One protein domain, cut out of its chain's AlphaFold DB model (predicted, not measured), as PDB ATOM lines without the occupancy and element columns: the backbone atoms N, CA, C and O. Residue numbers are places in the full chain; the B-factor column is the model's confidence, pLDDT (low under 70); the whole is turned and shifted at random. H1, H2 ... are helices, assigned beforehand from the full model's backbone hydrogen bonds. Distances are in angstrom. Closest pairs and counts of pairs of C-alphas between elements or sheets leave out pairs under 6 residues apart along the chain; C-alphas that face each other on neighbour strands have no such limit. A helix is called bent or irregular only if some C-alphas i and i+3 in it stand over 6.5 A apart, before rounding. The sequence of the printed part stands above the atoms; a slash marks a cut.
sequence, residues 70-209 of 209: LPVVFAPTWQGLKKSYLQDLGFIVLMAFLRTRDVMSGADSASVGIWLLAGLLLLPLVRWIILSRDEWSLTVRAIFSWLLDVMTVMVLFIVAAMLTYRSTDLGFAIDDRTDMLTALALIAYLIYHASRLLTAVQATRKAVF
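Overview. This is residues 70 to 209 of the 209 residues of an uncharacterized protein of Deinococcus radiophilus (UniProt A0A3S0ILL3). Helices are stacked loosely into an elongated body: the kinked helices H1 and H2 pair up along one side, the long helix H5 runs along the other, and H3 followed by H4 fills the space between them. H5 nearly spans the length of the domain, while residues 160 to 185, of which 160 to 165 belong to H4 and 176 to 185 to H5, stand free and form an open loop at one end. The printed part has 140 residues with five named helices, in the order H1, H2, H3, H4, H5, and no named strand; the class is all helix. The whole is loose, with a radius of gyration of the C-alphas of 17.9 A, and the C-alphas span 55 by 32 by 22 A.

Along the chain. The printed part begins at Leu 70, with its C-alpha at (197.227, 220.601, 189.938). H1, residues 78 to 104, was assigned as one helix by its hydrogen bonds, but it is bent: C-alphas 87 and 90 are 7.7 A apart. Its arms are H1a, residues 78 to 87, beginning at C-alpha 78 at (208.543, 238.376, 195.644), and H1b, residues 90 to 104, 21.3 A long. H2, residues 110 to 131, was likewise assigned as one helix by its hydrogen bonds but is bent, with C-alphas 121 and 124 6.5 A apart. Its arms are H2a, residues 110 to 121, 16.5 A long, and H2b, residues 124 to 131. H3 is residues 138 to 147. H4 is residues 150 to 165, 22.1 A long. H5, residues 176 to 208, is the longest helix at 49.2 A and ends at C-alpha 208 at (188.180, 219.579, 197.098).

Arrangement. The arms H1a and H1b stand at a steep tilt of 69 degrees, only just short of about perpendicular. H2a and H2b stand at 36 degrees, only just a steep tilt. H1b and H2a form a helical hairpin; they touch at a shallow tilt of 19 degrees, opposite ways, and their closest C-alphas are those of Val 103 and Ala 110, 5.6 A apart. H1a touches H2b at a steep tilt of 62 degrees, opposite ways, closest at the C-alphas of Ser 84 and Pro 124, 5.4 A apart. H2b and H3 form another helical hairpin and touch at a shallow tilt of 20 degrees, with the C-alphas of Leu 131 and Arg 141 the closest at 6.1 A. H5 touches H3 with residues 197 to 205 alone, at a shallow tilt of 17 degrees, opposite ways; the closest C-alphas are those of Thr 139 and Val 201, 5.5 A apart. Of the four touching pairs given a tilt, three are shallow, and the helix packing is mostly aligned. H4 touches no helix. It is close to but not clearly touching H2a, H3 and H5, with closest C-alphas 7.5 A, 7.0 A and 7.9 A apart: Leu 120 and Val 150, Trp 146 and Thr 152, Val 155 and Leu 190. H1b and H4 are only just apart, at 8.1 A. In H1a, H1b, H2a, H2b, H3 and H4 every O i to N i+4 pair is within hydrogen-bond range; in H5 it is 27 of 29.

Size, cuts and confidence. The two C-alphas farthest apart are those of Gly 106 and Phe 209, at 57.3 A. The printed part has no cut, and Phe 209 is the chain's last residue. The links H1 to H2 and H3 to H4 are tight, H2 to H3 and H4 to H5 are short, and none is long. The mean pLDDT of the printed part is 84.5; residues 165 to 178 and residue 209 are under 70.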
ATOM      1  N   LEU A  70     197.793 219.516 189.153       88.56
ATOM      2  CA  LEU A  70     197.227 220.601 189.938       88.56
ATOM      3  C   LEU A  70     197.919 221.927 189.585       88.56
ATOM      4  O   LEU A  70     199.138 221.950 189.381       88.56
ATOM      5  N   PRO A  71     197.159 223.034 189.505       85.31
ATOM      6  CA  PRO A  71     197.727 224.331 189.183       85.31
ATOM      7  C   PRO A  71     198.774 224.736 190.213       85.31
ATOM      8  O   PRO A  71     198.608 224.535 191.418       85.31
ATOM      9  N   VAL A  72     199.840 225.372 189.735       81.69
ATOM     10  CA  VAL A  72     200.832 225.962 190.626       81.69
ATOM     11  C   VAL A  72     200.204 227.164 191.316       81.69
ATOM     12  O   VAL A  72     199.796 228.128 190.672       81.69
ATOM     13  N   VAL A  73     200.157 227.114 192.643       83.88
ATOM     14  CA  VAL A  73     199.801 228.268 193.464       83.88
ATOM     15  C   VAL A  73     201.059 229.103 193.693       83.88
ATOM     16  O   VAL A  73     202.108 228.584 194.096       83.88
ATOM     17  N   PHE A  74     200.955 230.401 193.416       87.25
ATOM     18  CA  PHE A  74     202.003 231.370 193.714       87.25
ATOM     19  C   PHE A  74     201.610 232.191 194.932       87.25
ATOM     20  O   PHE A  74     200.490 232.684 195.015       87.25
ATOM     21  N   ALA A  75     202.551 232.377 195.853       88.56
ATOM     22  CA  ALA A  75     202.368 233.339 196.928       88.56
ATOM     23  C   ALA A  75     202.343 234.774 196.350       88.56
ATOM     24  O   ALA A  75     203.110 235.055 195.416       88.56
ATOM     25  N   PRO A  76     201.549 235.705 196.914       90.69
ATOM     26  CA  PRO A  76     201.551 237.127 196.550       90.69
ATOM     27  C   PRO A  76     202.788 237.846 197.120       90.69
ATOM     28  O   PRO A  76     202.712 238.896 197.746       90.69
ATOM     29  N   THR A  77     203.962 237.244 196.941       94.00
ATOM     30  CA  THR A  77     205.248 237.719 197.449       94.00
ATOM     31  C   THR A  77     206.280 237.711 196.331       94.00
ATOM     32  O   THR A  77     206.117 237.047 195.303       94.00
ATOM     33  N   TRP A  78     207.404 238.392 196.562       93.62
ATOM     34  CA  TRP A  78     208.543 238.376 195.644       93.62
ATOM     35  C   TRP A  78     209.037 236.954 195.323       93.62
ATOM     36  O   TRP A  78     209.428 236.661 194.193       93.62
ATOM     37  N   GLN A  79     208.973 236.036 196.293       93.00
ATOM     38  CA  GLN A  79     209.347 234.636 196.075       93.00
ATOM     39  C   GLN A  79     208.399 233.936 195.089       93.00
ATOM     40  O   GLN A  79     208.858 233.157 194.253       93.00
ATOM     41  N   GLY A  80     207.098 234.242 195.143       92.19
ATOM     42  CA  GLY A  80     206.115 233.744 194.179       92.19
ATOM     43  C   GLY A  80     206.376 234.256 192.764       92.19
ATOM     44  O   GLY A  80     206.366 233.465 191.821       92.19
ATOM     45  N   LEU A  81     206.709 235.542 192.621       94.38
ATOM     46  CA  LEU A  81     207.074 236.125 191.328       94.38
ATOM     47  C   LEU A  81     208.338 235.476 190.752       94.38
ATOM     48  O   LEU A  81     208.341 235.033 189.603       94.38
ATOM     49  N   LYS A  82     209.395 235.337 191.565       95.12
ATOM     50  CA  LYS A  82     210.634 234.652 191.165       95.12
ATOM     51  C   LYS A  82     210.358 233.219 190.709       95.12
ATOM     52  O   LYS A  82     210.891 232.793 189.688       95.12
ATOM     53  N   LYS A  83     209.513 232.481 191.437       93.44
ATOM     54  CA  LYS A  83     209.105 231.119 191.062       93.44
ATOM     55  C   LYS A  83     208.402 231.090 189.701       93.44
ATOM     56  O   LYS A  83     208.675 230.180 188.929       93.44
ATOM     57  N   SER A  84     207.549 232.073 189.397       93.12
ATOM     58  CA  SER A  84     206.899 232.180 188.082       93.12
ATOM     59  C   SER A  84     207.929 232.397 186.968       93.12
ATOM     60  O   SER A  84     207.918 231.659 185.991       93.12
ATOM     61  N   TYR A  85     208.881 233.321 187.134       94.25
ATOM     62  CA  TYR A  85     209.939 233.537 186.135       94.25
ATOM     63  C   TYR A  85     210.857 232.324 185.950       94.25
ATOM     64  O   TYR A  85     211.258 232.024 184.830       94.25
ATOM     65  N   LEU A  86     211.179 231.605 187.029       94.44
ATOM     66  CA  LEU A  86     212.030 230.413 186.961       94.44
ATOM     67  C   LEU A  86     211.429 229.297 186.099       94.44
ATOM     68  O   LEU A  86     212.188 228.545 185.494       94.44
ATOM     69  N   GLN A  87     210.100 229.197 186.019       91.38
ATOM     70  CA  GLN A  87     209.435 228.196 185.178       91.38
ATOM     71  C   GLN A  87     209.673 228.429 183.684       91.38
ATOM     72  O   GLN A  87     209.842 227.463 182.947       91.38
ATOM     73  N   ASP A  88     209.748 229.691 183.257       93.19
ATOM     74  CA  ASP A  88     209.890 230.051 181.842       93.19
ATOM     75  C   ASP A  88     211.312 230.509 181.482       93.19
ATOM     76  O   ASP A  88     211.581 230.865 180.334       93.19
ATOM     77  N   LEU A  89     212.248 230.487 182.439       93.75
ATOM     78  CA  LEU A  89     213.592 231.048 182.280       93.75
ATOM     79  C   LEU A  89     214.330 230.467 181.069       93.75
ATOM     80  O   LEU A  89     214.944 231.217 180.316       93.75
ATOM     81  N   GLY A  90     214.245 229.151 180.855       92.19
ATOM     82  CA  GLY A  90     214.881 228.499 179.707       92.19
ATOM     83  C   GLY A  90     214.377 229.046 178.369       92.19
ATOM     84  O   GLY A  90     215.179 229.336 177.482       92.19
ATOM     85  N   PHE A  91     213.065 229.265 178.248       89.62
ATOM     86  CA  PHE A  91     212.456 229.849 177.050       89.62
ATOM     87  C   PHE A  91     212.821 231.320 176.880       89.62
ATOM     88  O   PHE A  91     213.171 231.732 175.777       89.62
ATOM     89  N   ILE A  92     212.790 232.097 177.965       92.62
ATOM     90  CA  ILE A  92     213.177 233.511 177.952       92.62
ATOM     91  C   ILE A  92     214.623 233.662 177.471       92.62
ATOM     92  O   ILE A  92     214.888 234.454 176.568       92.62
ATOM     93  N   VAL A  93     215.549 232.877 178.031       94.25
ATOM     94  CA  VAL A  93     216.975 232.920 177.675       94.25
ATOM     95  C   VAL A  93     217.197 232.488 176.228       94.25
ATOM     96  O   VAL A  93     217.905 233.177 175.493       94.25
ATOM     97  N   LEU A  94     216.568 231.393 175.791       91.69
ATOM     98  CA  LEU A  94     216.671 230.925 174.408       91.69
ATOM     99  C   LEU A  94     216.159 231.981 173.422       91.69
ATOM    100  O   LEU A  94     216.836 232.295 172.444       91.69
ATOM    101  N   MET A  95     214.990 232.563 173.689       89.38
ATOM    102  CA  MET A  95     214.419 233.592 172.826       89.38
ATOM    103  C   MET A  95     215.290 234.843 172.797       89.38
ATOM    104  O   MET A  95     215.582 235.336 171.710       89.38
ATOM    105  N   ALA A  96     215.770 235.319 173.948       91.00
ATOM    106  CA  ALA A  96     216.680 236.459 174.018       91.00
ATOM    107  C   ALA A  96     217.960 236.224 173.201       91.00
ATOM    108  O   ALA A  96     218.384 237.103 172.447       91.00
ATOM    109  N   PHE A  97     218.540 235.023 173.288       92.38
ATOM    110  CA  PHE A  97     219.705 234.637 172.493       92.38
ATOM    111  C   PHE A  97     219.411 234.664 170.986       92.38
ATOM    112  O   PHE A  97     220.139 235.311 170.232       92.38
ATOM    113  N   LEU A  98     218.320 234.025 170.547       88.06
ATOM    114  CA  LEU A  98     217.918 234.011 169.136       88.06
ATOM    115  C   LEU A  98     217.672 235.426 168.602       88.06
ATOM    116  O   LEU A  98     218.134 235.759 167.517       88.06
ATOM    117  N   ARG A  99     217.005 236.287 169.379       87.12
ATOM    118  CA  ARG A  99     216.740 237.672 168.962       87.12
ATOM    119  C   ARG A  99     218.016 238.505 168.880       87.12
ATOM    120  O   ARG A  99     218.168 239.284 167.946       87.12
ATOM    121  N   THR A 100     218.943 238.326 169.819       88.31
ATOM    122  CA  THR A 100     220.243 239.013 169.780       88.31
ATOM    123  C   THR A 100     221.005 238.635 168.513       88.31
ATOM    124  O   THR A 100     221.527 239.506 167.824       88.31
ATOM    125  N   ARG A 101     221.001 237.344 168.154       88.88
ATOM    126  CA  ARG A 101     221.598 236.860 166.906       88.88
ATOM    127  C   ARG A 101     220.944 237.488 165.670       88.88
ATOM    128  O   ARG A 101     221.671 237.940 164.791       88.88
ATOM    129  N   ASP A 102     219.614 237.555 165.622       86.25
ATOM    130  CA  ASP A 102     218.879 238.138 164.489       86.25
ATOM    131  C   ASP A 102     219.227 239.624 164.296       86.25
ATOM    132  O   ASP A 102     219.539 240.046 163.180       86.25
ATOM    133  N   VAL A 103     219.276 240.394 165.391       85.69
ATOM    134  CA  VAL A 103     219.691 241.807 165.383       85.69
ATOM    135  C   VAL A 103     221.128 241.959 164.884       85.69
ATOM    136  O   VAL A 103     221.393 242.808 164.036       85.69
ATOM    137  N   MET A 104     222.055 241.119 165.354       88.62
ATOM    138  CA  MET A 104     223.453 241.146 164.901       88.62
ATOM    139  C   MET A 104     223.603 240.777 163.420       88.62
ATOM    140  O   MET A 104     224.529 241.249 162.768       88.62
ATOM    141  N   SER A 105     222.701 239.951 162.887       88.88
ATOM    142  CA  SER A 105     222.682 239.577 161.469       88.88
ATOM    143  C   SER A 105     221.974 240.587 160.559       88.88
ATOM    144  O   SER A 105     221.998 240.410 159.344       88.88
ATOM    145  N   GLY A 106     221.352 241.632 161.120       84.56
ATOM    146  CA  GLY A 106     220.586 242.617 160.352       84.56
ATOM    147  C   GLY A 106     219.291 242.060 159.756       84.56
ATOM    148  O   GLY A 106     218.854 242.533 158.714       84.56
ATOM    149  N   ALA A 107     218.691 241.039 160.376       81.44
ATOM    150  CA  ALA A 107     217.466 240.433 159.867       81.44
ATOM    151  C   ALA A 107     216.263 241.385 160.014       81.44
ATOM    152  O   ALA A 107     215.987 241.888 161.105       81.44
ATOM    153  N   ASP A 108     215.482 241.548 158.941       73.81
ATOM    154  CA  ASP A 108     214.283 242.405 158.914       73.81
ATOM    155  C   ASP A 108     213.204 241.983 159.935       73.81
ATOM    156  O   ASP A 108     212.370 242.784 160.363       73.81
ATOM    157  N   SER A 109     213.243 240.729 160.399       74.31
ATOM    158  CA  SER A 109     212.333 240.165 161.405       74.31
ATOM    159  C   SER A 109     212.644 240.579 162.853       74.31
ATOM    160  O   SER A 109     211.915 240.196 163.777       74.31
ATOM    161  N   ALA A 110     213.697 241.373 163.084       73.94
ATOM    162  CA  ALA A 110     214.131 241.769 164.423       73.94
ATOM    163  C   ALA A 110     213.035 242.497 165.227       73.94
ATOM    164  O   ALA A 110     212.884 242.251 166.425       73.94
ATOM    165  N   SER A 111     212.228 243.344 164.578       77.06
ATOM    166  CA  SER A 111     211.175 244.135 165.235       77.06
ATOM    167  C   SER A 111     210.055 243.263 165.821       77.06
ATOM    168  O   SER A 111     209.701 243.416 166.991       77.06
ATOM    169  N   VAL A 112     209.549 242.290 165.055       77.38
ATOM    170  CA  VAL A 112     208.554 241.302 165.519       77.38
ATOM    171  C   VAL A 112     209.132 240.463 166.661       77.38
ATOM    172  O   VAL A 112     208.464 240.206 167.665       77.38
ATOM    173  N   GLY A 113     210.408 240.091 166.544       78.69
ATOM    174  CA  GLY A 113     211.124 239.337 167.563       78.69
ATOM    175  C   GLY A 113     211.238 240.045 168.918       78.69
ATOM    176  O   GLY A 113     211.141 239.391 169.958       78.69
ATOM    177  N   ILE A 114     211.415 241.368 168.924       83.31
ATOM    178  CA  ILE A 114     211.493 242.171 170.156       83.31
ATOM    179  C   ILE A 114     210.142 242.190 170.879       83.31
ATOM    180  O   ILE A 114     210.098 241.980 172.092       83.31
ATOM    181  N   TRP A 115     209.037 242.376 170.151       85.00
ATOM    182  CA  TRP A 115     207.693 242.348 170.742       85.00
ATOM    183  C   TRP A 115     207.338 240.980 171.324       85.00
ATOM    184  O   TRP A 115     206.758 240.904 172.407       85.00
ATOM    185  N   LEU A 116     207.752 239.901 170.657       84.44
ATOM    186  CA  LEU A 116     207.624 238.541 171.181       84.44
ATOM    187  C   LEU A 116     208.379 238.351 172.497       84.44
ATOM    188  O   LEU A 116     207.823 237.807 173.451       84.44
ATOM    189  N   LEU A 117     209.629 238.818 172.569       88.00
ATOM    190  CA  LEU A 117     210.423 238.738 173.792       88.00
ATOM    191  C   LEU A 117     209.794 239.562 174.925       88.00
ATOM    192  O   LEU A 117     209.721 239.086 176.055       88.00
ATOM    193  N   ALA A 118     209.296 240.765 174.627       90.62
ATOM    194  CA  ALA A 118     208.589 241.592 175.601       90.62
ATOM    195  C   ALA A 118     207.324 240.893 176.127       90.62
ATOM    196  O   ALA A 118     207.122 240.821 177.339       90.62
ATOM    197  N   GLY A 119     206.512 240.305 175.242       90.56
ATOM    198  CA  GLY A 119     205.344 239.510 175.631       90.56
ATOM    199  C   GLY A 119     205.717 238.318 176.516       90.56
ATOM    200  O   GLY A 119     205.081 238.084 177.543       90.56
ATOM    201  N   LEU A 120     206.800 237.615 176.175       90.62
ATOM    202  CA  LEU A 120     207.312 236.490 176.955       90.62
ATOM    203  C   LEU A 120     207.825 236.914 178.342       90.62
ATOM    204  O   LEU A 120     207.673 236.164 179.299       90.62
ATOM    205  N   LEU A 121     208.395 238.114 178.478       93.62
ATOM    206  CA  LEU A 121     208.816 238.671 179.768       93.62
ATOM    207  C   LEU A 121     207.635 239.152 180.624       93.62
ATOM    208  O   LEU A 121     207.716 239.098 181.853       93.62
ATOM    209  N   LEU A 122     206.551 239.614 179.996       95.25
ATOM    210  CA  LEU A 122     205.326 240.043 180.679       95.25
ATOM    211  C   LEU A 122     204.448 238.862 181.112       95.25
ATOM    212  O   LEU A 122     203.746 238.958 182.119       95.25
ATOM    213  N   LEU A 123     204.499 237.739 180.395       94.88
ATOM    214  CA  LEU A 123     203.658 236.574 180.665       94.88
ATOM    215  C   LEU A 123     203.813 236.023 182.104       94.88
ATOM    216  O   LEU A 123     202.786 235.882 182.776       94.88
ATOM    217  N   PRO A 124     205.027 235.783 182.650       94.50
ATOM    218  CA  PRO A 124     205.197 235.323 184.031       94.50
ATOM    219  C   PRO A 124     204.657 236.304 185.074       94.50
ATOM    220  O   PRO A 124     204.185 235.864 186.127       94.50
ATOM    221  N   LEU A 125     204.718 237.611 184.785       95.62
ATOM    222  CA  LEU A 125     204.190 238.671 185.642       95.62
ATOM    223  C   LEU A 125     202.659 238.634 185.664       95.62
ATOM    224  O   LEU A 125     202.067 238.583 186.739       95.62
ATOM    225  N   VAL A 126     202.021 238.592 184.491       95.44
ATOM    226  CA  VAL A 126     200.558 238.473 184.365       95.44
ATOM    227  C   VAL A 126     200.065 237.185 185.026       95.44
ATOM    228  O   VAL A 126     199.109 237.212 185.804       95.44
ATOM    229  N   ARG A 127     200.756 236.062 184.788       95.06
ATOM    230  CA  ARG A 127     200.460 234.771 185.419       95.06
ATOM    231  C   ARG A 127     200.539 234.847 186.936       95.06
ATOM    232  O   ARG A 127     199.629 234.367 187.605       95.06
ATOM    233  N   TRP A 128     201.589 235.464 187.475       95.75
ATOM    234  CA  TRP A 128     201.733 235.662 188.913       95.75
ATOM    235  C   TRP A 128     200.583 236.505 189.483       95.75
ATOM    236  O   TRP A 128     199.928 236.039 190.408       95.75
ATOM    237  N   ILE A 129     200.273 237.664 188.887       94.50
ATOM    238  CA  ILE A 129     199.189 238.559 189.338       94.50
ATOM    239  C   ILE A 129     197.832 237.847 189.370       94.50
ATOM    240  O   ILE A 129     197.033 238.073 190.277       94.50
ATOM    241  N   ILE A 130     197.540 237.020 188.362       93.75
ATOM    242  CA  ILE A 130     196.257 236.317 188.264       93.75
ATOM    243  C   ILE A 130     196.199 235.161 189.264       93.75
ATOM    244  O   ILE A 130     195.225 235.044 190.007       93.75
ATOM    245  N   LEU A 131     197.234 234.318 189.310       93.38
ATOM    246  CA  LEU A 131     197.228 233.076 190.091       93.38
ATOM    247  C   LEU A 131     197.570 233.259 191.575       93.38
ATOM    248  O   LEU A 131     197.352 232.325 192.353       93.38
ATOM    249  N   SER A 132     198.074 234.430 191.975       93.00
ATOM    250  CA  SER A 132     198.304 234.776 193.380       93.00
ATOM    251  C   SER A 132     197.049 235.254 194.111       93.00
ATOM    252  O   SER A 132     197.121 235.484 195.313       93.00
ATOM    253  N   ARG A 133     195.921 235.463 193.415       90.94
ATOM    254  CA  ARG A 133     194.673 235.896 194.062       90.94
ATOM    255  C   ARG A 133     193.975 234.718 194.725       90.94
ATOM    256  O   ARG A 133     193.761 233.686 194.085       90.94
ATOM    257  N   ASP A 134     193.562 234.910 195.973       86.62
ATOM    258  CA  ASP A 134     192.957 233.847 196.777       86.62
ATOM    259  C   ASP A 134     191.513 233.512 196.398       86.62
ATOM    260  O   ASP A 134     191.088 232.370 196.545       86.62
ATOM    261  N   GLU A 135     190.812 234.465 195.787       90.50
ATOM    262  CA  GLU A 135     189.401 234.371 195.395       90.50
ATOM    263  C   GLU A 135     189.116 233.322 194.307       90.50
ATOM    264  O   GLU A 135     187.977 232.887 194.131       90.50
ATOM    265  N   TRP A 136     190.131 232.900 193.548       89.81
ATOM    266  CA  TRP A 136     189.926 231.946 192.462       89.81
ATOM    267  C   TRP A 136     189.787 230.518 192.977       89.81
ATOM    268  O   TRP A 136     190.689 229.989 193.637       89.81
ATOM    269  N   SER A 137     188.721 229.844 192.538       91.06
ATOM    270  CA  SER A 137     188.584 228.397 192.703       91.06
ATOM    271  C   SER A 137     189.732 227.648 192.014       91.06
ATOM    272  O   SER A 137     190.289 228.106 191.010       91.06
ATOM    273  N   LEU A 138     190.070 226.457 192.520       89.75
ATOM    274  CA  LEU A 138     191.143 225.623 191.962       89.75
ATOM    275  C   LEU A 138     190.954 225.355 190.462       89.75
ATOM    276  O   LEU A 138     191.913 225.411 189.697       89.75
ATOM    277  N   THR A 139     189.712 225.134 190.025       91.94
ATOM    278  CA  THR A 139     189.375 224.927 188.609       91.94
ATOM    279  C   THR A 139     189.705 226.149 187.758       91.94
ATOM    280  O   THR A 139     190.305 226.015 186.694       91.94
ATOM    281  N   VAL A 140     189.358 227.351 188.225       92.12
ATOM    282  CA  VAL A 140     189.657 228.579 187.478       92.12
ATOM    283  C   VAL A 140     191.164 228.834 187.433       92.12
ATOM    284  O   VAL A 140     191.699 229.181 186.381       92.12
ATOM    285  N   ARG A 141     191.882 228.554 188.528       92.44
ATOM    286  CA  ARG A 141     193.352 228.604 188.539       92.44
ATOM    287  C   ARG A 141     193.977 227.613 187.560       92.44
ATOM    288  O   ARG A 141     194.946 227.969 186.902       92.44
ATOM    289  N   ALA A 142     193.430 226.404 187.420       92.31
ATOM    290  CA  ALA A 142     193.893 225.431 186.426       92.31
ATOM    291  C   ALA A 142     193.733 225.953 184.994       92.31
ATOM    292  O   ALA A 142     194.673 225.861 184.205       92.31
ATOM    293  N   ILE A 143     192.590 226.571 184.684       93.31
ATOM    294  CA  ILE A 143     192.338 227.174 183.371       93.31
ATOM    295  C   ILE A 143     193.328 228.309 183.098       93.31
ATOM    296  O   ILE A 143     193.970 228.306 182.051       93.31
ATOM    297  N   PHE A 144     193.511 229.247 184.031       94.31
ATOM    298  CA  PHE A 144     194.459 230.351 183.839       94.31
ATOM    299  C   PHE A 144     195.915 229.887 183.805       94.31
ATOM    300  O   PHE A 144     196.689 230.390 182.998       94.31
ATOM    301  N   SER A 145     196.296 228.914 184.635       92.12
ATOM    302  CA  SER A 145     197.639 228.332 184.608       92.12
ATOM    303  C   SER A 145     197.929 227.657 183.276       92.12
ATOM    304  O   SER A 145     199.056 227.741 182.806       92.12
ATOM    305  N   TRP A 146     196.934 227.004 182.674       93.38
ATOM    306  CA  TRP A 146     197.056 226.432 181.341       93.38
ATOM    307  C   TRP A 146     197.098 227.526 180.271       93.38
ATOM    308  O   TRP A 146     197.981 227.511 179.425       93.38
ATOM    309  N   LEU A 147     196.204 228.516 180.323       93.19
ATOM    310  CA  LEU A 147     196.125 229.589 179.327       93.19
ATOM    311  C   LEU A 147     197.404 230.439 179.273       93.19
ATOM    312  O   LEU A 147     197.829 230.852 178.199       93.19
ATOM    313  N   LEU A 148     198.014 230.676 180.436       93.25
ATOM    314  CA  LEU A 148     199.220 231.488 180.613       93.25
ATOM    315  C   LEU A 148     200.506 230.646 180.665       93.25
ATOM    316  O   LEU A 148     201.564 231.141 181.060       93.25
ATOM    317  N   ASP A 149     200.423 229.367 180.306       92.19
ATOM    318  CA  ASP A 149     201.600 228.544 180.054       92.19
ATOM    319  C   ASP A 149     202.299 229.053 178.784       92.19
ATOM    320  O   ASP A 149     201.648 229.350 177.775       92.19
ATOM    321  N   VAL A 150     203.629 229.164 178.828       91.25
ATOM    322  CA  VAL A 150     204.430 229.644 177.695       91.25
ATOM    323  C   VAL A 150     204.147 228.845 176.423       91.25
ATOM    324  O   VAL A 150     204.085 229.420 175.337       91.25
ATOM    325  N   MET A 151     203.901 227.539 176.542       89.19
ATOM    326  CA  MET A 151     203.595 226.693 175.398       89.19
ATOM    327  C   MET A 151     202.245 227.027 174.778       89.19
ATOM    328  O   MET A 151     202.135 227.047 173.555       89.19
ATOM    329  N   THR A 152     201.232 227.339 175.590       90.44
ATOM    330  CA  THR A 152     199.921 227.768 175.081       90.44
ATOM    331  C   THR A 152     200.066 229.029 174.251       90.44
ATOM    332  O   THR A 152     199.590 229.085 173.119       90.44
ATOM    333  N   VAL A 153     200.769 230.025 174.792       88.81
ATOM    334  CA  VAL A 153     200.982 231.306 174.114       88.81
ATOM    335  C   VAL A 153     201.779 231.114 172.826       88.81
ATOM    336  O   VAL A 153     201.427 231.691 171.801       88.81
ATOM    337  N   MET A 154     202.804 230.259 172.839       84.56
ATOM    338  CA  MET A 154     203.591 229.951 171.643       84.56
ATOM    339  C   MET A 154     202.783 229.239 170.570       84.56
ATOM    340  O   MET A 154     202.858 229.622 169.406       84.56
ATOM    341  N   VAL A 155     201.969 228.254 170.938       85.62
ATOM    342  CA  VAL A 155     201.106 227.570 169.974       85.62
ATOM    343  C   VAL A 155     200.074 228.526 169.384       85.62
ATOM    344  O   VAL A 155     199.896 228.540 168.169       85.62
ATOM    345  N   LEU A 156     199.437 229.364 170.206       86.25
ATOM    346  CA  LEU A 156     198.510 230.386 169.717       86.25
ATOM    347  C   LEU A 156     199.203 231.364 168.768       86.25
ATOM    348  O   LEU A 156     198.636 231.707 167.733       86.25
ATOM    349  N   PHE A 157     200.434 231.769 169.082       82.88
ATOM    350  CA  PHE A 157     201.223 232.630 168.211       82.88
ATOM    351  C   PHE A 157     201.564 231.950 166.879       82.88
ATOM    352  O   PHE A 157     201.383 232.562 165.833       82.88
ATOM    353  N   ILE A 158     201.997 230.685 166.893       79.81
ATOM    354  CA  ILE A 158     202.295 229.910 165.676       79.81
ATOM    355  C   ILE A 158     201.041 229.772 164.810       79.81
ATOM    356  O   ILE A 158     201.098 230.018 163.608       79.81
ATOM    357  N   VAL A 159     199.901 229.425 165.411       81.25
ATOM    358  CA  VAL A 159     198.624 229.309 164.696       81.25
ATOM    359  C   VAL A 159     198.208 230.657 164.110       81.25
ATOM    360  O   VAL A 159     197.844 230.721 162.939       81.25
ATOM    361  N   ALA A 160     198.297 231.743 164.883       81.12
ATOM    362  CA  ALA A 160     197.986 233.084 164.400       81.12
ATOM    363  C   ALA A 160     198.898 233.485 163.232       81.12
ATOM    364  O   ALA A 160     198.394 233.928 162.202       81.12
ATOM    365  N   ALA A 161     200.208 233.249 163.358       75.12
ATOM    366  CA  ALA A 161     201.174 233.482 162.295       75.12
ATOM    367  C   ALA A 161     200.793 232.688 161.039       75.12
ATOM    368  O   ALA A 161     200.626 233.286 159.980       75.12
ATOM    369  N   MET A 162     200.557 231.376 161.150       73.25
ATOM    370  CA  MET A 162     200.127 230.529 160.029       73.25
ATOM    371  C   MET A 162     198.856 231.056 159.348       73.25
ATOM    372  O   MET A 162     198.786 231.083 158.121       73.25
ATOM    373  N   LEU A 163     197.865 231.512 160.120       75.62
ATOM    374  CA  LEU A 163     196.625 232.074 159.577       75.62
ATOM    375  C   LEU A 163     196.859 233.399 158.835       75.62
ATOM    376  O   LEU A 163     196.264 233.608 157.781       75.62
ATOM    377  N   THR A 164     197.733 234.270 159.347       72.81
ATOM    378  CA  THR A 164     198.083 235.547 158.697       72.81
ATOM    379  C   THR A 164     199.021 235.388 157.499       72.81
ATOM    380  O   THR A 164     198.923 236.138 156.533       72.81
ATOM    381  N   TYR A 165     199.914 234.397 157.524       67.50
ATOM    382  CA  TYR A 165     200.802 234.098 156.401       67.50
ATOM    383  C   TYR A 165     200.041 233.422 155.261       67.50
ATOM    384  O   TYR A 165     200.294 233.714 154.103       67.50
ATOM    385  N   ARG A 166     199.028 232.597 155.554       58.88
ATOM    386  CA  ARG A 166     198.172 232.002 154.515       58.88
ATOM    387  C   ARG A 166     197.309 233.033 153.771       58.88
ATOM    388  O   ARG A 166     196.817 232.728 152.689       58.88
ATOM    389  N   SER A 167     197.107 234.231 154.329       53.88
ATOM    390  CA  SER A 167     196.366 235.319 153.676       53.88
ATOM    391  C   SER A 167     197.248 236.306 152.904       53.88
ATOM    392  O   SER A 167     196.713 237.156 152.193       53.88
ATOM    393  N   THR A 168     198.576 236.206 153.019       48.38
ATOM    394  CA  THR A 168     199.535 237.053 152.301       48.38
ATOM    395  C   THR A 168     200.375 236.180 151.376       48.38
ATOM    396  O   THR A 168     201.148 235.347 151.825       48.38
ATOM    397  N   ASP A 169     200.189 236.354 150.069       48.38
ATOM    398  CA  ASP A 169     200.756 235.559 148.969       48.38
ATOM    399  C   ASP A 169     202.286 235.773 148.809       48.38
ATOM    400  O   ASP A 169     202.791 236.198 147.773       48.38
ATOM    401  N   LEU A 170     203.048 235.568 149.886       39.88
ATOM    402  CA  LEU A 170     204.485 235.825 149.994       39.88
ATOM    403  C   LEU A 170     205.235 234.524 150.301       39.88
ATOM    404  O   LEU A 170     205.724 234.302 151.404       39.88
ATOM    405  N   GLY A 171     205.324 233.664 149.284       39.41
ATOM    406  CA  GLY A 171     206.585 233.069 148.820       39.41
ATOM    407  C   GLY A 171     207.506 232.329 149.799       39.41
ATOM    408  O   GLY A 171     208.681 232.163 149.475       39.41
ATOM    409  N   PHE A 172     207.046 231.858 150.958       42.69
ATOM    410  CA  PHE A 172     207.806 230.873 151.727       42.69
ATOM    411  C   PHE A 172     207.671 229.515 151.034       42.69
ATOM    412  O   PHE A 172     206.711 228.784 151.253       42.69
ATOM    413  N   ALA A 173     208.632 229.196 150.163       43.84
ATOM    414  CA  ALA A 173     208.824 227.857 149.621       43.84
ATOM    415  C   ALA A 173     209.255 226.918 150.758       43.84
ATOM    416  O   ALA A 173     210.442 226.693 150.994       43.84
ATOM    417  N   ILE A 174     208.274 226.439 151.516       46.62
ATOM    418  CA  ILE A 174     208.427 225.356 152.479       46.62
ATOM    419  C   ILE A 174     208.036 224.083 151.725       46.62
ATOM    420  O   ILE A 174     207.030 224.049 151.026       46.62
ATOM    421  N   ASP A 175     208.898 223.072 151.767       53.12
ATOM    422  CA  ASP A 175     208.699 221.803 151.063       53.12
ATOM    423  C   ASP A 175     207.424 221.103 151.586       53.12
ATOM    424  O   ASP A 175     207.296 220.882 152.797       53.12
ATOM    425  N   ASP A 176     206.496 220.756 150.680       60.50
ATOM    426  CA  ASP A 176     205.146 220.213 150.945       60.50
ATOM    427  C   ASP A 176     205.152 219.032 151.941       60.50
ATOM    428  O   ASP A 176     204.200 218.808 152.697       60.50
ATOM    429  N   ARG A 177     206.241 218.248 151.981       59.75
ATOM    430  CA  ARG A 177     206.392 217.129 152.930       59.75
ATOM    431  C   ARG A 177     206.665 217.571 154.364       59.75
ATOM    432  O   ARG A 177     206.170 216.941 155.303       59.75
ATOM    433  N   THR A 178     207.462 218.618 154.543       62.00
ATOM    434  CA  THR A 178     207.770 219.201 155.859       62.00
ATOM    435  C   THR A 178     206.535 219.844 156.479       62.00
ATOM    436  O   THR A 178     206.360 219.766 157.697       62.00
ATOM    437  N   ASP A 179     205.636 220.380 155.654       70.00
ATOM    438  CA  ASP A 179     204.396 221.011 156.105       70.00
ATOM    439  C   ASP A 179     203.401 220.009 156.686       70.00
ATOM    440  O   ASP A 179     202.851 220.241 157.766       70.00
ATOM    441  N   MET A 180     203.225 218.847 156.050       75.62
ATOM    442  CA  MET A 180     202.306 217.831 156.570       75.62
ATOM    443  C   MET A 180     202.773 217.273 157.922       75.62
ATOM    444  O   MET A 180     201.972 217.146 158.849       75.62
ATOM    445  N   LEU A 181     204.066 216.956 158.067       79.88
ATOM    446  CA  LEU A 181     204.605 216.432 159.328       79.88
ATOM    447  C   LEU A 181     204.563 217.475 160.447       79.88
ATOM    448  O   LEU A 181     204.199 217.142 161.574       79.88
ATOM    449  N   THR A 182     204.879 218.733 160.137       77.88
ATOM    450  CA  THR A 182     204.820 219.830 161.110       77.88
ATOM    451  C   THR A 182     203.383 220.094 161.553       77.88
ATOM    452  O   THR A 182     203.123 220.222 162.750       77.88
ATOM    453  N   ALA A 183     202.427 220.090 160.619       77.75
ATOM    454  CA  ALA A 183     201.009 220.232 160.930       77.75
ATOM    455  C   ALA A 183     200.494 219.074 161.800       77.75
ATOM    456  O   ALA A 183     199.826 219.311 162.807       77.75
ATOM    457  N   LEU A 184     200.846 217.825 161.473       85.25
ATOM    458  CA  LEU A 184     200.474 216.659 162.279       85.25
ATOM    459  C   LEU A 184     201.090 216.710 163.682       85.25
ATOM    460  O   LEU A 184     200.395 216.434 164.660       85.25
ATOM    461  N   ALA A 185     202.361 217.103 163.802       84.38
ATOM    462  CA  ALA A 185     203.023 217.275 165.091       84.38
ATOM    463  C   ALA A 185     202.357 218.375 165.933       84.38
ATOM    464  O   ALA A 185     202.130 218.180 167.128       84.38
ATOM    465  N   LEU A 186     201.976 219.497 165.313       83.62
ATOM    466  CA  LEU A 186     201.260 220.587 165.975       83.62
ATOM    467  C   LEU A 186     199.872 220.145 166.457       83.62
ATOM    468  O   LEU A 186     199.499 220.434 167.592       83.62
ATOM    469  N   ILE A 187     199.122 219.406 165.633       86.62
ATOM    470  CA  ILE A 187     197.811 218.854 166.007       86.62
ATOM    471  C   ILE A 187     197.958 217.861 167.162       86.62
ATOM    472  O   ILE A 187     197.235 217.958 168.154       86.62
ATOM    473  N   ALA A 188     198.915 216.934 167.075       89.56
ATOM    474  CA  ALA A 188     199.186 215.976 168.142       89.56
ATOM    475  C   ALA A 188     199.557 216.692 169.452       89.56
ATOM    476  O   ALA A 188     199.051 216.337 170.520       89.56
ATOM    477  N   TYR A 189     200.379 217.741 169.367       88.75
ATOM    478  CA  TYR A 189     200.735 218.572 170.510       88.75
ATOM    479  C   TYR A 189     199.524 219.303 171.096       88.75
ATOM    480  O   TYR A 189     199.339 219.290 172.308       88.75
ATOM    481  N   LEU A 190     198.668 219.895 170.260       88.12
ATOM    482  CA  LEU A 190     197.438 220.567 170.685       88.12
ATOM    483  C   LEU A 190     196.493 219.618 171.424       88.12
ATOM    484  O   LEU A 190     195.979 219.972 172.484       88.12
ATOM    485  N   ILE A 191     196.303 218.401 170.907       92.25
ATOM    486  CA  ILE A 191     195.486 217.366 171.555       92.25
ATOM    487  C   ILE A 191     196.092 216.993 172.909       92.25
ATOM    488  O   ILE A 191     195.392 216.985 173.925       92.25
ATOM    489  N   TYR A 192     197.400 216.726 172.947       91.88
ATOM    490  CA  TYR A 192     198.111 216.436 174.189       91.88
ATOM    491  C   TYR A 192     197.957 217.582 175.198       91.88
ATOM    492  O   TYR A 192     197.590 217.358 176.352       91.88
ATOM    493  N   HIS A 193     198.167 218.819 174.766       90.38
ATOM    494  CA  HIS A 193     198.119 219.998 175.616       90.38
ATOM    495  C   HIS A 193     196.709 220.290 176.137       90.38
ATOM    496  O   HIS A 193     196.541 220.579 177.321       90.38
ATOM    497  N   ALA A 194     195.677 220.116 175.309       90.94
ATOM    498  CA  ALA A 194     194.279 220.192 175.732       90.94
ATOM    499  C   ALA A 194     193.922 219.078 176.733       90.94
ATOM    500  O   ALA A 194     193.232 219.324 177.726       90.94
ATOM    501  N   SER A 195     194.451 217.863 176.546       92.44
ATOM    502  CA  SER A 195     194.236 216.759 177.492       92.44
ATOM    503  C   SER A 195     194.819 217.053 178.884       92.44
ATOM    504  O   SER A 195     194.248 216.631 179.896       92.44
ATOM    505  N   ARG A 196     195.905 217.845 178.967       91.94
ATOM    506  CA  ARG A 196     196.474 218.300 180.248       91.94
ATOM    507  C   ARG A 196     195.508 219.202 181.007       91.94
ATOM    508  O   ARG A 196     195.402 219.049 182.220       91.94
ATOM    509  N   LEU A 197     194.788 220.092 180.316       93.19
ATOM    510  CA  LEU A 197     193.763 220.934 180.940       93.19
ATOM    511  C   LEU A 197     192.623 220.086 181.507       93.19
ATOM    512  O   LEU A 197     192.241 220.270 182.658       93.19
ATOM    513  N   LEU A 198     192.109 219.129 180.729       93.31
ATOM    514  CA  LEU A 198     191.043 218.233 181.191       93.31
ATOM    515  C   LEU A 198     191.476 217.449 182.434       93.31
ATOM    516  O   LEU A 198     190.735 217.386 183.413       93.31
ATOM    517  N   THR A 199     192.703 216.926 182.419       91.81
ATOM    518  CA  THR A 199     193.286 216.210 183.562       91.81
ATOM    519  C   THR A 199     193.438 217.129 184.776       91.81
ATOM    520  O   THR A 199     193.084 216.737 185.884       91.81
ATOM    521  N   ALA A 200     193.904 218.367 184.584       91.94
ATOM    522  CA  ALA A 200     194.030 219.354 185.653       91.94
ATOM    523  C   ALA A 200     192.668 219.695 186.275       91.94
ATOM    524  O   ALA A 200     192.530 219.675 187.492       91.94
ATOM    525  N   VAL A 201     191.640 219.936 185.457       93.19
ATOM    526  CA  VAL A 201     190.276 220.233 185.927       93.19
ATOM    527  C   VAL A 201     189.653 219.042 186.663       93.19
ATOM    528  O   VAL A 201     188.942 219.220 187.651       93.19
ATOM    529  N   GLN A 202     189.906 217.812 186.214       91.69
ATOM    530  CA  GLN A 202     189.470 216.616 186.942       91.69
ATOM    531  C   GLN A 202     190.201 216.485 188.283       91.69
ATOM    532  O   GLN A 202     189.561 216.251 189.308       91.69
ATOM    533  N   ALA A 203     191.517 216.711 188.299       92.00
ATOM    534  CA  ALA A 203     192.326 216.691 189.513       92.00
ATOM    535  C   ALA A 203     191.860 217.743 190.533       92.00
ATOM    536  O   ALA A 203     191.759 217.437 191.719       92.00
ATOM    537  N   THR A 204     191.512 218.961 190.098       91.75
ATOM    538  CA  THR A 204     191.030 220.007 191.014       91.75
ATOM    539  C   THR A 204     189.690 219.661 191.641       91.75
ATOM    540  O   THR A 204     189.478 219.995 192.801       91.75
ATOM    541  N   ARG A 205     188.797 218.960 190.927       89.69
ATOM    542  CA  ARG A 205     187.533 218.470 191.504       89.69
ATOM    543  C   ARG A 205     187.784 217.445 192.606       89.69
ATOM    544  O   ARG A 205     187.179 217.551 193.662       89.69
ATOM    545  N   LYS A 206     188.715 216.515 192.384       89.62
ATOM    546  CA  LYS A 206     189.111 215.506 193.381       89.62
ATOM    547  C   LYS A 206     189.875 216.083 194.569       89.62
ATOM    548  O   LYS A 206     189.931 215.446 195.605       89.62
ATOM    549  N   ALA A 207     190.504 217.248 194.423       84.81
ATOM    550  CA  ALA A 207     191.270 217.876 195.498       84.81
ATOM    551  C   ALA A 207     190.393 218.601 196.535       84.81
ATOM    552  O   ALA A 207     190.868 218.876 197.632       84.81
ATOM    553  N   VAL A 208     189.143 218.932 196.187       79.56
ATOM    554  CA  VAL A 208     188.180 219.579 197.098       79.56
ATOM    555  C   VAL A 208     187.559 218.574 198.078       79.56
ATOM    556  O   VAL A 208     187.149 218.977 199.163       79.56
ATOM    557  N   PHE A 209     187.532 217.288 197.713       59.53
ATOM    558  CA  PHE A 209     187.036 216.179 198.530       59.53
ATOM    559  C   PHE A 209     188.212 215.414 199.150       59.53
ATOM    560  O   PHE A 209     188.251 215.260 200.384       59.53
TER     561      PHE A 209